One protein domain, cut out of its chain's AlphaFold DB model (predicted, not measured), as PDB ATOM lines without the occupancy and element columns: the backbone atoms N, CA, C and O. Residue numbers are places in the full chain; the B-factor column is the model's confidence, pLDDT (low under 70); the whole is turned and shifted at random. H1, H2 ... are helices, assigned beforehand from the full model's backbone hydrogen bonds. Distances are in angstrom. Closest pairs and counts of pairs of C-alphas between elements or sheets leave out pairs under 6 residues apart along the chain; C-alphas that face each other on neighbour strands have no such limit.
ATOM      1  N   ALA A  14      50.890  -0.420  34.950       96.06
ATOM      2  CA  ALA A  14      50.448   0.818  35.594       96.06
ATOM      3  C   ALA A  14      48.979   1.164  35.285       96.06
ATOM      4  O   ALA A  14      48.227   1.517  36.185       96.06
ATOM      5  N   LEU A  15      48.537   0.983  34.032       93.81
ATOM      6  CA  LEU A  15      47.138   1.218  33.656       93.81
ATOM      7  C   LEU A  15      46.194   0.233  34.357       93.81
ATOM      8  O   LEU A  15      45.087   0.590  34.748       93.81
ATOM      9  N   ARG A  16      46.613  -1.026  34.504       92.38
ATOM     10  CA  ARG A  16      45.808  -2.034  35.200       92.38
ATOM     11  C   ARG A  16      45.644  -1.686  36.678       92.38
ATOM     12  O   ARG A  16      44.538  -1.815  37.193       92.38
ATOM     13  N   GLU A  17      46.725  -1.269  37.328       94.81
ATOM     14  CA  GLU A  17      46.720  -0.851  38.734       94.81
ATOM     15  C   GLU A  17      45.819   0.368  38.948       94.81
ATOM     16  O   GLU A  17      44.985   0.358  39.852       94.81
ATOM     17  N   GLU A  18      45.918   1.370  38.071       95.38
ATOM     18  CA  GLU A  18      45.072   2.567  38.109       95.38
ATOM     19  C   GLU A  18      43.583   2.217  38.005       95.38
ATOM     20  O   GLU A  18      42.784   2.658  38.829       95.38
ATOM     21  N   VAL A  19      43.205   1.369  37.043       93.75
ATOM     22  CA  VAL A  19      41.804   0.953  36.890       93.75
ATOM     23  C   VAL A  19      41.322   0.196  38.124       93.75
ATOM     24  O   VAL A  19      40.232   0.472  38.609       93.75
ATOM     25  N   GLN A  20      42.123  -0.730  38.659       91.69
ATOM     26  CA  GLN A  20      41.750  -1.497  39.852       91.69
ATOM     27  C   GLN A  20      41.554  -0.614  41.089       91.69
ATOM     28  O   GLN A  20      40.676  -0.907  41.896       91.69
ATOM     29  N   ALA A  21      42.339   0.456  41.228       94.19
ATOM     30  CA  ALA A  21      42.213   1.407  42.329       94.19
ATOM     31  C   ALA A  21      40.954   2.292  42.236       94.19
ATOM     32  O   ALA A  21      40.535   2.852  43.246       94.19
ATOM     33  N   LEU A  22      40.366   2.427  41.042       94.69
ATOM     34  CA  LEU A  22      39.211   3.289  40.766       94.69
ATOM     35  C   LEU A  22      37.882   2.531  40.623       94.69
ATOM     36  O   LEU A  22      36.865   3.163  40.340       94.69
ATOM     37  N   LEU A  23      37.877   1.207  40.805       94.81
ATOM     38  CA  LEU A  23      36.650   0.410  40.746       94.81
ATOM     39  C   LEU A  23      35.667   0.835  41.842       94.81
ATOM     40  O   LEU A  23      36.052   1.088  42.986       94.81
ATOM     41  N   GLY A  24      34.383   0.879  41.488       91.56
ATOM     42  CA  GLY A  24      33.301   1.068  42.445       91.56
ATOM     43  C   GLY A  24      33.148  -0.106  43.416       91.56
ATOM     44  O   GLY A  24      33.728  -1.183  43.250       91.56
ATOM     45  N   GLU A  25      32.317   0.082  44.441       89.19
ATOM     46  CA  GLU A  25      31.982  -0.992  45.374       89.19
ATOM     47  C   GLU A  25      31.306  -2.148  44.619       89.19
ATOM     48  O   GLU A  25      30.300  -1.957  43.938       89.19
ATOM     49  N   HIS A  26      31.886  -3.345  44.726       89.00
ATOM     50  CA  HIS A  26      31.469  -4.555  44.004       89.00
ATOM     51  C   HIS A  26      31.609  -4.520  42.471       89.00
ATOM     52  O   HIS A  26      31.148  -5.451  41.814       89.00
ATOM     53  N   GLU A  27      32.276  -3.517  41.894       92.56
ATOM     54  CA  GLU A  27      32.556  -3.485  40.457       92.56
ATOM     55  C   GLU A  27      33.763  -4.367  40.116       92.56
ATOM     56  O   GLU A  27      34.815  -4.323  40.760       92.56
ATOM     57  N   THR A  28      33.635  -5.175  39.068       92.75
ATOM     58  CA  THR A  28      34.742  -5.971  38.536       92.75
ATOM     59  C   THR A  28      35.448  -5.259  37.384       92.75
ATOM     60  O   THR A  28      34.854  -4.505  36.617       92.75
ATOM     61  N   LEU A  29      36.724  -5.596  37.164       91.25
ATOM     62  CA  LEU A  29      37.487  -5.092  36.015       91.25
ATOM     63  C   LEU A  29      36.795  -5.383  34.668       91.25
ATOM     64  O   LEU A  29      36.880  -4.587  33.737       91.25
ATOM     65  N   SER A  30      36.113  -6.527  34.556       90.12
ATOM     66  CA  SER A  30      35.382  -6.900  33.342       90.12
ATOM     67  C   SER A  30      34.169  -5.999  33.100       90.12
ATOM     68  O   SER A  30      33.949  -5.596  31.961       90.12
ATOM     69  N   GLU A  31      33.407  -5.668  34.148       91.31
ATOM     70  CA  GLU A  31      32.250  -4.761  34.066       91.31
ATOM     71  C   GLU A  31      32.681  -3.336  33.722       91.31
ATOM     72  O   GLU A  31      32.086  -2.710  32.841       91.31
ATOM     73  N   PHE A  32      33.771  -2.864  34.331       93.06
ATOM     74  CA  PHE A  32      34.367  -1.572  34.002       93.06
ATOM     75  C   PHE A  32      34.760  -1.500  32.516       93.06
ATOM     76  O   PHE A  32      34.385  -0.570  31.798       93.06
ATOM     77  N   VAL A  33      35.478  -2.516  32.012       91.81
ATOM     78  CA  VAL A  33      35.903  -2.578  30.603       91.81
ATOM     79  C   VAL A  33      34.704  -2.678  29.658       91.81
ATOM     80  O   VAL A  33      34.683  -1.998  28.631       91.81
ATOM     81  N   GLU A  34      33.698  -3.493  29.983       92.12
ATOM     82  CA  GLU A  34      32.474  -3.586  29.182       92.12
ATOM     83  C   GLU A  34      31.784  -2.220  29.074       92.12
ATOM     84  O   GLU A  34      31.447  -1.779  27.969       92.12
ATOM     85  N   THR A  35      31.616  -1.539  30.207       93.00
ATOM     86  CA  THR A  35      30.979  -0.221  30.280       93.00
ATOM     87  C   THR A  35      31.758   0.801  29.459       93.00
ATOM     88  O   THR A  35      31.185   1.445  28.576       93.00
ATOM     89  N   ALA A  36      33.079   0.871  29.635       93.31
ATOM     90  CA  ALA A  36      33.939   1.775  28.878       93.31
ATOM     91  C   ALA A  36      33.853   1.532  27.360       93.31
ATOM     92  O   ALA A  36      33.784   2.484  26.572       93.31
ATOM     93  N   VAL A  37      33.827   0.269  26.920       94.62
ATOM     94  CA  VAL A  37      33.670  -0.078  25.498       94.62
ATOM     95  C   VAL A  37      32.295   0.340  24.989       94.62
ATOM     96  O   VAL A  37      32.201   0.972  23.934       94.62
ATOM     97  N   ARG A  38      31.230   0.046  25.741       95.44
ATOM     98  CA  ARG A  38      29.856   0.420  25.388       95.44
ATOM     99  C   ARG A  38      29.723   1.930  25.217       95.44
ATOM    100  O   ARG A  38      29.208   2.378  24.192       95.44
ATOM    101  N   GLU A  39      30.226   2.712  26.163       96.94
ATOM    102  CA  GLU A  39      30.205   4.174  26.098       96.94
ATOM    103  C   GLU A  39      30.989   4.714  24.900       96.94
ATOM    104  O   GLU A  39      30.511   5.602  24.189       96.94
ATOM    105  N   ASN A  40      32.171   4.155  24.625       97.12
ATOM    106  CA  ASN A  40      32.974   4.554  23.471       97.12
ATOM    107  C   ASN A  40      32.282   4.243  22.142       97.12
ATOM    108  O   ASN A  40      32.301   5.076  21.233       97.12
ATOM    109  N   VAL A  41      31.636   3.080  22.025       97.19
ATOM    110  CA  VAL A  41      30.849   2.720  20.838       97.19
ATOM    111  C   VAL A  41      29.700   3.707  20.643       97.19
ATOM    112  O   VAL A  41      29.541   4.231  19.541       97.19
ATOM    113  N   GLN A  42      28.942   4.016  21.699       97.69
ATOM    114  CA  GLN A  42      27.839   4.979  21.610       97.69
ATOM    115  C   GLN A  42      28.332   6.374  21.221       97.69
ATOM    116  O   GLN A  42      27.773   6.999  20.321       97.69
ATOM    117  N   ARG A  43      29.429   6.843  21.825       97.81
ATOM    118  CA  ARG A  43      30.044   8.131  21.489       97.81
ATOM    119  C   ARG A  43      30.445   8.196  20.016       97.81
ATOM    120  O   ARG A  43      30.102   9.160  19.335       97.81
ATOM    121  N   ARG A  44      31.135   7.166  19.511       97.81
ATOM    122  CA  ARG A  44      31.562   7.099  18.103       97.81
ATOM    123  C   ARG A  44      30.372   7.040  17.155       97.81
ATOM    124  O   ARG A  44      30.364   7.754  16.158       97.81
ATOM    125  N   ARG A  45      29.352   6.243  17.478       97.81
ATOM    126  CA  ARG A  45      28.120   6.164  16.689       97.81
ATOM    127  C   ARG A  45      27.430   7.521  16.598       97.81
ATOM    128  O   ARG A  45      27.145   7.976  15.495       97.81
ATOM    129  N   ASN A  46      27.241   8.196  17.730       97.06
ATOM    130  CA  ASN A  46      26.621   9.519  17.774       97.06
ATOM    131  C   ASN A  46      27.412  10.550  16.960       97.06
ATOM    132  O   ASN A  46      26.809  11.343  16.242       97.06
ATOM    133  N   GLN A  47      28.747  10.514  17.022       97.19
ATOM    134  CA  GLN A  47      29.603  11.410  16.240       97.19
ATOM    135  C   GLN A  47      29.440  11.188  14.730       97.19
ATOM    136  O   GLN A  47      29.302  12.149  13.971       97.19
ATOM    137  N   LEU A  48      29.441   9.927  14.295       97.62
ATOM    138  CA  LEU A  48      29.266   9.573  12.886       97.62
ATOM    139  C   LEU A  48      27.870   9.947  12.386       97.62
ATOM    140  O   LEU A  48      27.738  10.550  11.324       97.62
ATOM    141  N   GLU A  49      26.832   9.647  13.168       97.62
ATOM    142  CA  GLU A  49      25.459  10.014  12.826       97.62
ATOM    143  C   GLU A  49      25.269  11.534  12.775       97.62
ATOM    144  O   GLU A  49      24.586  12.030  11.882       97.62
ATOM    145  N   PHE A  50      25.885  12.289  13.690       96.81
ATOM    146  CA  PHE A  50      25.836  13.751  13.675       96.81
ATOM    147  C   PHE A  50      26.443  14.319  12.388       96.81
ATOM    148  O   PHE A  50      25.807  15.135  11.720       96.81
ATOM    149  N   ALA A  51      27.629  13.842  11.998       97.12
ATOM    150  CA  ALA A  51      28.278  14.258  10.757       97.12
ATOM    151  C   ALA A  51      27.434  13.898   9.524       97.12
ATOM    152  O   ALA A  51      27.202  14.752   8.668       97.12
ATOM    153  N   ALA A  52      26.912  12.669   9.464       97.75
ATOM    154  CA  ALA A  52      26.060  12.221   8.365       97.75
ATOM    155  C   ALA A  52      24.793  13.083   8.233       97.75
ATOM    156  O   ALA A  52      24.451  13.519   7.134       97.75
ATOM    157  N   ARG A  53      24.124  13.393   9.354       96.94
ATOM    158  CA  ARG A  53      22.947  14.278   9.372       96.94
ATOM    159  C   ARG A  53      23.296  15.700   8.934       96.94
ATOM    160  O   ARG A  53      22.520  16.305   8.202       96.94
ATOM    161  N   GLY A  54      24.455  16.218   9.341       94.81
ATOM    162  CA  GLY A  54      24.935  17.540   8.929       94.81
ATOM    163  C   GLY A  54      25.165  17.638   7.419       94.81
ATOM    164  O   GLY A  54      24.684  18.577   6.786       94.81
ATOM    165  N   ILE A  55      25.827  16.638   6.830       97.50
ATOM    166  CA  ILE A  55      26.064  16.570   5.379       97.50
ATOM    167  C   ILE A  55      24.735  16.477   4.621       97.50
ATOM    168  O   ILE A  55      24.494  17.276   3.719       97.50
ATOM    169  N   ALA A  56      23.836  15.580   5.036       97.12
ATOM    170  CA  ALA A  56      22.522  15.441   4.406       97.12
ATOM    171  C   ALA A  56      21.688  16.734   4.503       97.12
ATOM    172  O   ALA A  56      21.012  17.123   3.549       97.12
ATOM    173  N   SER A  57      21.758  17.437   5.640       94.81
ATOM    174  CA  SER A  57      21.096  18.732   5.825       94.81
ATOM    175  C   SER A  57      21.661  19.798   4.886       94.81
ATOM    176  O   SER A  57      20.892  20.561   4.304       94.81
ATOM    177  N   LEU A  58      22.986  19.846   4.717       94.31
ATOM    178  CA  LEU A  58      23.646  20.772   3.798       94.31
ATOM    179  C   LEU A  58      23.233  20.511   2.347       94.31
ATOM    180  O   LEU A  58      22.904  21.449   1.625       94.31
ATOM    181  N   GLU A  59      23.231  19.249   1.916       97.00
ATOM    182  CA  GLU A  59      22.781  18.864   0.573       97.00
ATOM    183  C   GLU A  59      21.315  19.235   0.337       97.00
ATOM    184  O   GLU A  59      20.961  19.734  -0.732       97.00
ATOM    185  N   SER A  60      20.463  19.040   1.347       96.31
ATOM    186  CA  SER A  60      19.060  19.432   1.268       96.31
ATOM    187  C   SER A  60      18.898  20.941   1.127       96.31
ATOM    188  O   SER A  60      18.184  21.370   0.227       96.31
ATOM    189  N   ALA A  61      19.580  21.734   1.958       95.56
ATOM    190  CA  ALA A  61      19.516  23.194   1.898       95.56
ATOM    191  C   ALA A  61      20.010  23.732   0.548       95.56
ATOM    192  O   ALA A  61      19.346  24.569  -0.048       95.56
ATOM    193  N   LYS A  62      21.100  23.172   0.002       96.00
ATOM    194  CA  LYS A  62      21.597  23.532  -1.339       96.00
ATOM    195  C   LYS A  62      20.580  23.266  -2.451       96.00
ATOM    196  O   LYS A  62      20.558  23.989  -3.438       96.00
ATOM    197  N   ARG A  63      19.773  22.209  -2.325       97.06
ATOM    198  CA  ARG A  63      18.759  21.842  -3.325       97.06
ATOM    199  C   ARG A  63      17.488  22.680  -3.204       97.06
ATOM    200  O   ARG A  63      16.842  22.925  -4.216       97.06
ATOM    201  N   THR A  64      17.090  23.041  -1.987       96.94
ATOM    202  CA  THR A  64      15.818  23.734  -1.724       96.94
ATOM    203  C   THR A  64      15.963  25.238  -1.524       96.94
ATOM    204  O   THR A  64      14.945  25.910  -1.408       96.94
ATOM    205  N   ASP A  65      17.194  25.743  -1.436       95.25
ATOM    206  CA  ASP A  65      17.536  27.120  -1.052       95.25
ATOM    207  C   ASP A  65      16.939  27.551   0.304       95.25
ATOM    208  O   ASP A  65      16.735  28.723   0.605       95.25
ATOM    209  N   SER A  66      16.630  26.570   1.158       93.81
ATOM    210  CA  SER A  66      16.011  26.797   2.462       93.81
ATOM    211  C   SER A  66      17.082  26.883   3.543       93.81
ATOM    212  O   SER A  66      17.501  25.865   4.099       93.81
ATOM    213  N   TYR A  67      17.469  28.108   3.881       92.69
ATOM    214  CA  TYR A  67      18.411  28.415   4.955       92.69
ATOM    215  C   TYR A  67      17.709  29.072   6.147       92.69
ATOM    216  O   TYR A  67      16.612  29.615   6.031       92.69
ATOM    217  N   VAL A  68      18.338  28.986   7.319       90.88
ATOM    218  CA  VAL A  68      17.880  29.660   8.538       90.88
ATOM    219  C   VAL A  68      19.034  30.497   9.061       90.88
ATOM    220  O   VAL A  68      20.146  29.987   9.201       90.88
ATOM    221  N   GLU A  69      18.755  31.759   9.372       94.75
ATOM    222  CA  GLU A  69      19.730  32.667   9.968       94.75
ATOM    223  C   GLU A  69      20.273  32.113  11.288       94.75
ATOM    224  O   GLU A  69      19.527  31.579  12.121       94.75
ATOM    225  N   ALA A  70      21.581  32.263  11.496       94.00
ATOM    226  CA  ALA A  70      22.264  31.720  12.667       94.00
ATOM    227  C   ALA A  70      21.666  32.255  13.980       94.00
ATOM    228  O   ALA A  70      21.434  31.481  14.912       94.00
ATOM    229  N   ASP A  71      21.330  33.545  14.022       96.62
ATOM    230  CA  ASP A  71      20.739  34.188  15.198       96.62
ATOM    231  C   ASP A  71      19.376  33.583  15.555       96.62
ATOM    232  O   ASP A  71      19.110  33.275  16.716       96.62
ATOM    233  N   ALA A  72      18.540  33.283  14.554       96.12
ATOM    234  CA  ALA A  72      17.241  32.648  14.774       96.12
ATOM    235  C   ALA A  72      17.378  31.234  15.375       96.12
ATOM    236  O   ALA A  72      16.566  30.814  16.218       96.12
ATOM    237  N   VAL A  73      18.421  30.495  14.974       94.75
ATOM    238  CA  VAL A  73      18.760  29.190  15.560       94.75
ATOM    239  C   VAL A  73      19.215  29.360  17.009       94.75
ATOM    240  O   VAL A  73      18.673  28.688  17.893       94.75
ATOM    241  N   LEU A  74      20.165  30.262  17.270       97.12
ATOM    242  CA  LEU A  74      20.706  30.508  18.610       97.12
ATOM    243  C   LEU A  74      19.615  30.946  19.589       97.12
ATOM    244  O   LEU A  74      19.483  30.354  20.663       97.12
ATOM    245  N   ASP A  75      18.756  31.878  19.187       97.50
ATOM    246  CA  ASP A  75      17.621  32.341  19.982       97.50
ATOM    247  C   ASP A  75      16.676  31.198  20.358       97.50
ATOM    248  O   ASP A  75      16.212  31.079  21.498       97.50
ATOM    249  N   THR A  76      16.402  30.306  19.405       97.00
ATOM    250  CA  THR A  76      15.555  29.135  19.647       97.00
ATOM    251  C   THR A  76      16.194  28.179  20.651       97.00
ATOM    252  O   THR A  76      15.499  27.652  21.528       97.00
ATOM    253  N   LEU A  77      17.507  27.962  20.560       96.81
ATOM    254  CA  LEU A  77      18.245  27.113  21.495       96.81
ATOM    255  C   LEU A  77      18.292  27.723  22.899       96.81
ATOM    256  O   LEU A  77      18.021  27.014  23.871       96.81
ATOM    257  N   VAL A  78      18.541  29.029  23.016       97.56
ATOM    258  CA  VAL A  78      18.524  29.758  24.295       97.56
ATOM    259  C   VAL A  78      17.148  29.660  24.953       97.56
ATOM    260  O   VAL A  78      17.055  29.314  26.134       97.56
ATOM    261  N   ARG A  79      16.061  29.860  24.194       97.69
ATOM    262  CA  ARG A  79      14.690  29.685  24.709       97.69
ATOM    263  C   ARG A  79      14.451  28.271  25.234       97.69
ATOM    264  O   ARG A  79      13.989  28.111  26.366       97.69
ATOM    265  N   LYS A  80      14.796  27.240  24.454       97.12
ATOM    266  CA  LYS A  80      14.643  25.832  24.868       97.12
ATOM    267  C   LYS A  80      15.446  25.520  26.132       97.12
ATOM    268  O   LYS A  80      14.931  24.860  27.035       97.12
ATOM    269  N   LEU A  81      16.674  26.030  26.222       97.38
ATOM    270  CA  LEU A  81      17.535  25.860  27.390       97.38
ATOM    271  C   LEU A  81      16.926  26.507  28.640       97.38
ATOM    272  O   LEU A  81      16.890  25.877  29.697       97.38
ATOM    273  N   ASN A  82      16.414  27.733  28.525       97.44
ATOM    274  CA  ASN A  82      15.774  28.430  29.640       97.44
ATOM    275  C   ASN A  82      14.541  27.668  30.146       97.44
ATOM    276  O   ASN A  82      14.405  27.456  31.351       97.44
ATOM    277  N   VAL A  83      13.702  27.152  29.241       96.81
ATOM    278  CA  VAL A  83      12.554  26.304  29.608       96.81
ATOM    279  C   VAL A  83      13.004  25.036  30.344       96.81
ATOM    280  O   VAL A  83      12.425  24.683  31.372       96.81
ATOM    281  N   ALA A  84      14.047  24.354  29.862       96.69
ATOM    282  CA  ALA A  84      14.569  23.151  30.512       96.69
ATOM    283  C   ALA A  84      15.123  23.441  31.921       96.69
ATOM    284  O   ALA A  84      14.872  22.674  32.855       96.69
ATOM    285  N   LYS A  85      15.823  24.571  32.100       95.62
ATOM    286  CA  LYS A  85      16.320  25.026  33.409       95.62
ATOM    287  C   LYS A  85      15.178  25.280  34.394       95.62
ATOM    288  O   LYS A  85      15.248  24.803  35.525       95.62
ATOM    289  N   LEU A  86      14.116  25.967  33.962       96.19
ATOM    290  CA  LEU A  86      12.941  26.232  34.800       96.19
ATOM    291  C   LEU A  86      12.241  24.936  35.227       96.19
ATOM    292  O   LEU A  86      11.954  24.760  36.410       96.19
ATOM    293  N   LYS A  87      12.040  23.986  34.302       93.94
ATOM    294  CA  LYS A  87      11.455  22.670  34.618       93.94
ATOM    295  C   LYS A  87      12.281  21.899  35.647       93.94
ATOM    296  O   LYS A  87      11.727  21.346  36.591       93.94
ATOM    297  N   ARG A  88      13.610  21.900  35.499       93.44
ATOM    298  CA  ARG A  88      14.521  21.254  36.454       93.44
ATOM    299  C   ARG A  88      14.465  21.900  37.844       93.44
ATOM    300  O   ARG A  88      14.609  21.192  38.833       93.44
ATOM    301  N   ALA A  89      14.286  23.219  37.925       89.31
ATOM    302  CA  ALA A  89      14.139  23.924  39.197       89.31
ATOM    303  C   ALA A  89      12.782  23.640  39.866       89.31
ATOM    304  O   ALA A  89      12.729  23.484  41.081       89.31
ATOM    305  N   ALA A  90      11.708  23.528  39.078       83.00
ATOM    306  CA  ALA A  90      10.372  23.211  39.577       83.00
ATOM    307  C   ALA A  90      10.254  21.768  40.097       83.00
ATOM    308  O   ALA A  90       9.654  21.564  41.138       83.00
ATOM    309  N   GLY A  91      10.874  20.786  39.430       77.12
ATOM    310  CA  GLY A  91      10.881  19.383  39.883       77.12
ATOM    311  C   GLY A  91      11.835  19.077  41.046       77.12
ATOM    312  O   GLY A  91      11.961  17.923  41.438       77.12
ATOM    313  N   LYS A  92      12.552  20.084  41.558       60.00
ATOM    314  CA  LYS A  92      13.400  19.994  42.758       60.00
ATOM    315  C   LYS A  92      12.717  20.536  44.024       60.00
ATOM    316  O   LYS A  92      13.343  20.495  45.081       60.00
TER     317      LYS A  92
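This is residues 14 to 92 of the 93 residues of the protein "Prevent-host-death protein" of Rhodoferax saidenbachensis (UniProt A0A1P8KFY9). One long helix, H2, makes the longest axis; the short H1 sits near its first end, and from its other end H3 folds back, so that H2 and H3 make an open V whose arms stay apart. The printed part has 79 residues with three named helices, H1, H2, H3 in order, and no named strand: all helix. It is extended, with a radius of gyration of the C-alphas of 21.0 A, and only just flat, spanning 56 by 38 by 18 A.

Find C-alpha 14 at (50.448, 0.818, 35.594), where H1, residues 14 to 21, begins. H2, residues 29 to 64, runs 52.2 A from C-alpha 29 at (37.487, -5.092, 36.015). H3, residues 70 to 90, runs 30.6 A to C-alpha 90 at (10.372, 23.211, 39.577).

H1 and H2 are close but not clearly touching; their closest C-alphas, of Gln 20 and Leu 29, are 6.8 A apart. Their lines are about perpendicular, at 76 degrees. H3 is apart from H1 and from H2. In H1, H2 and H3 every O i to N i+4 pair is within hydrogen-bond range.

The farthest C-alphas, of His 26 and Asp 65, are 56.8 A apart. The printed part has no cut and no long link. Look at residue 92 for the one pLDDT under 70.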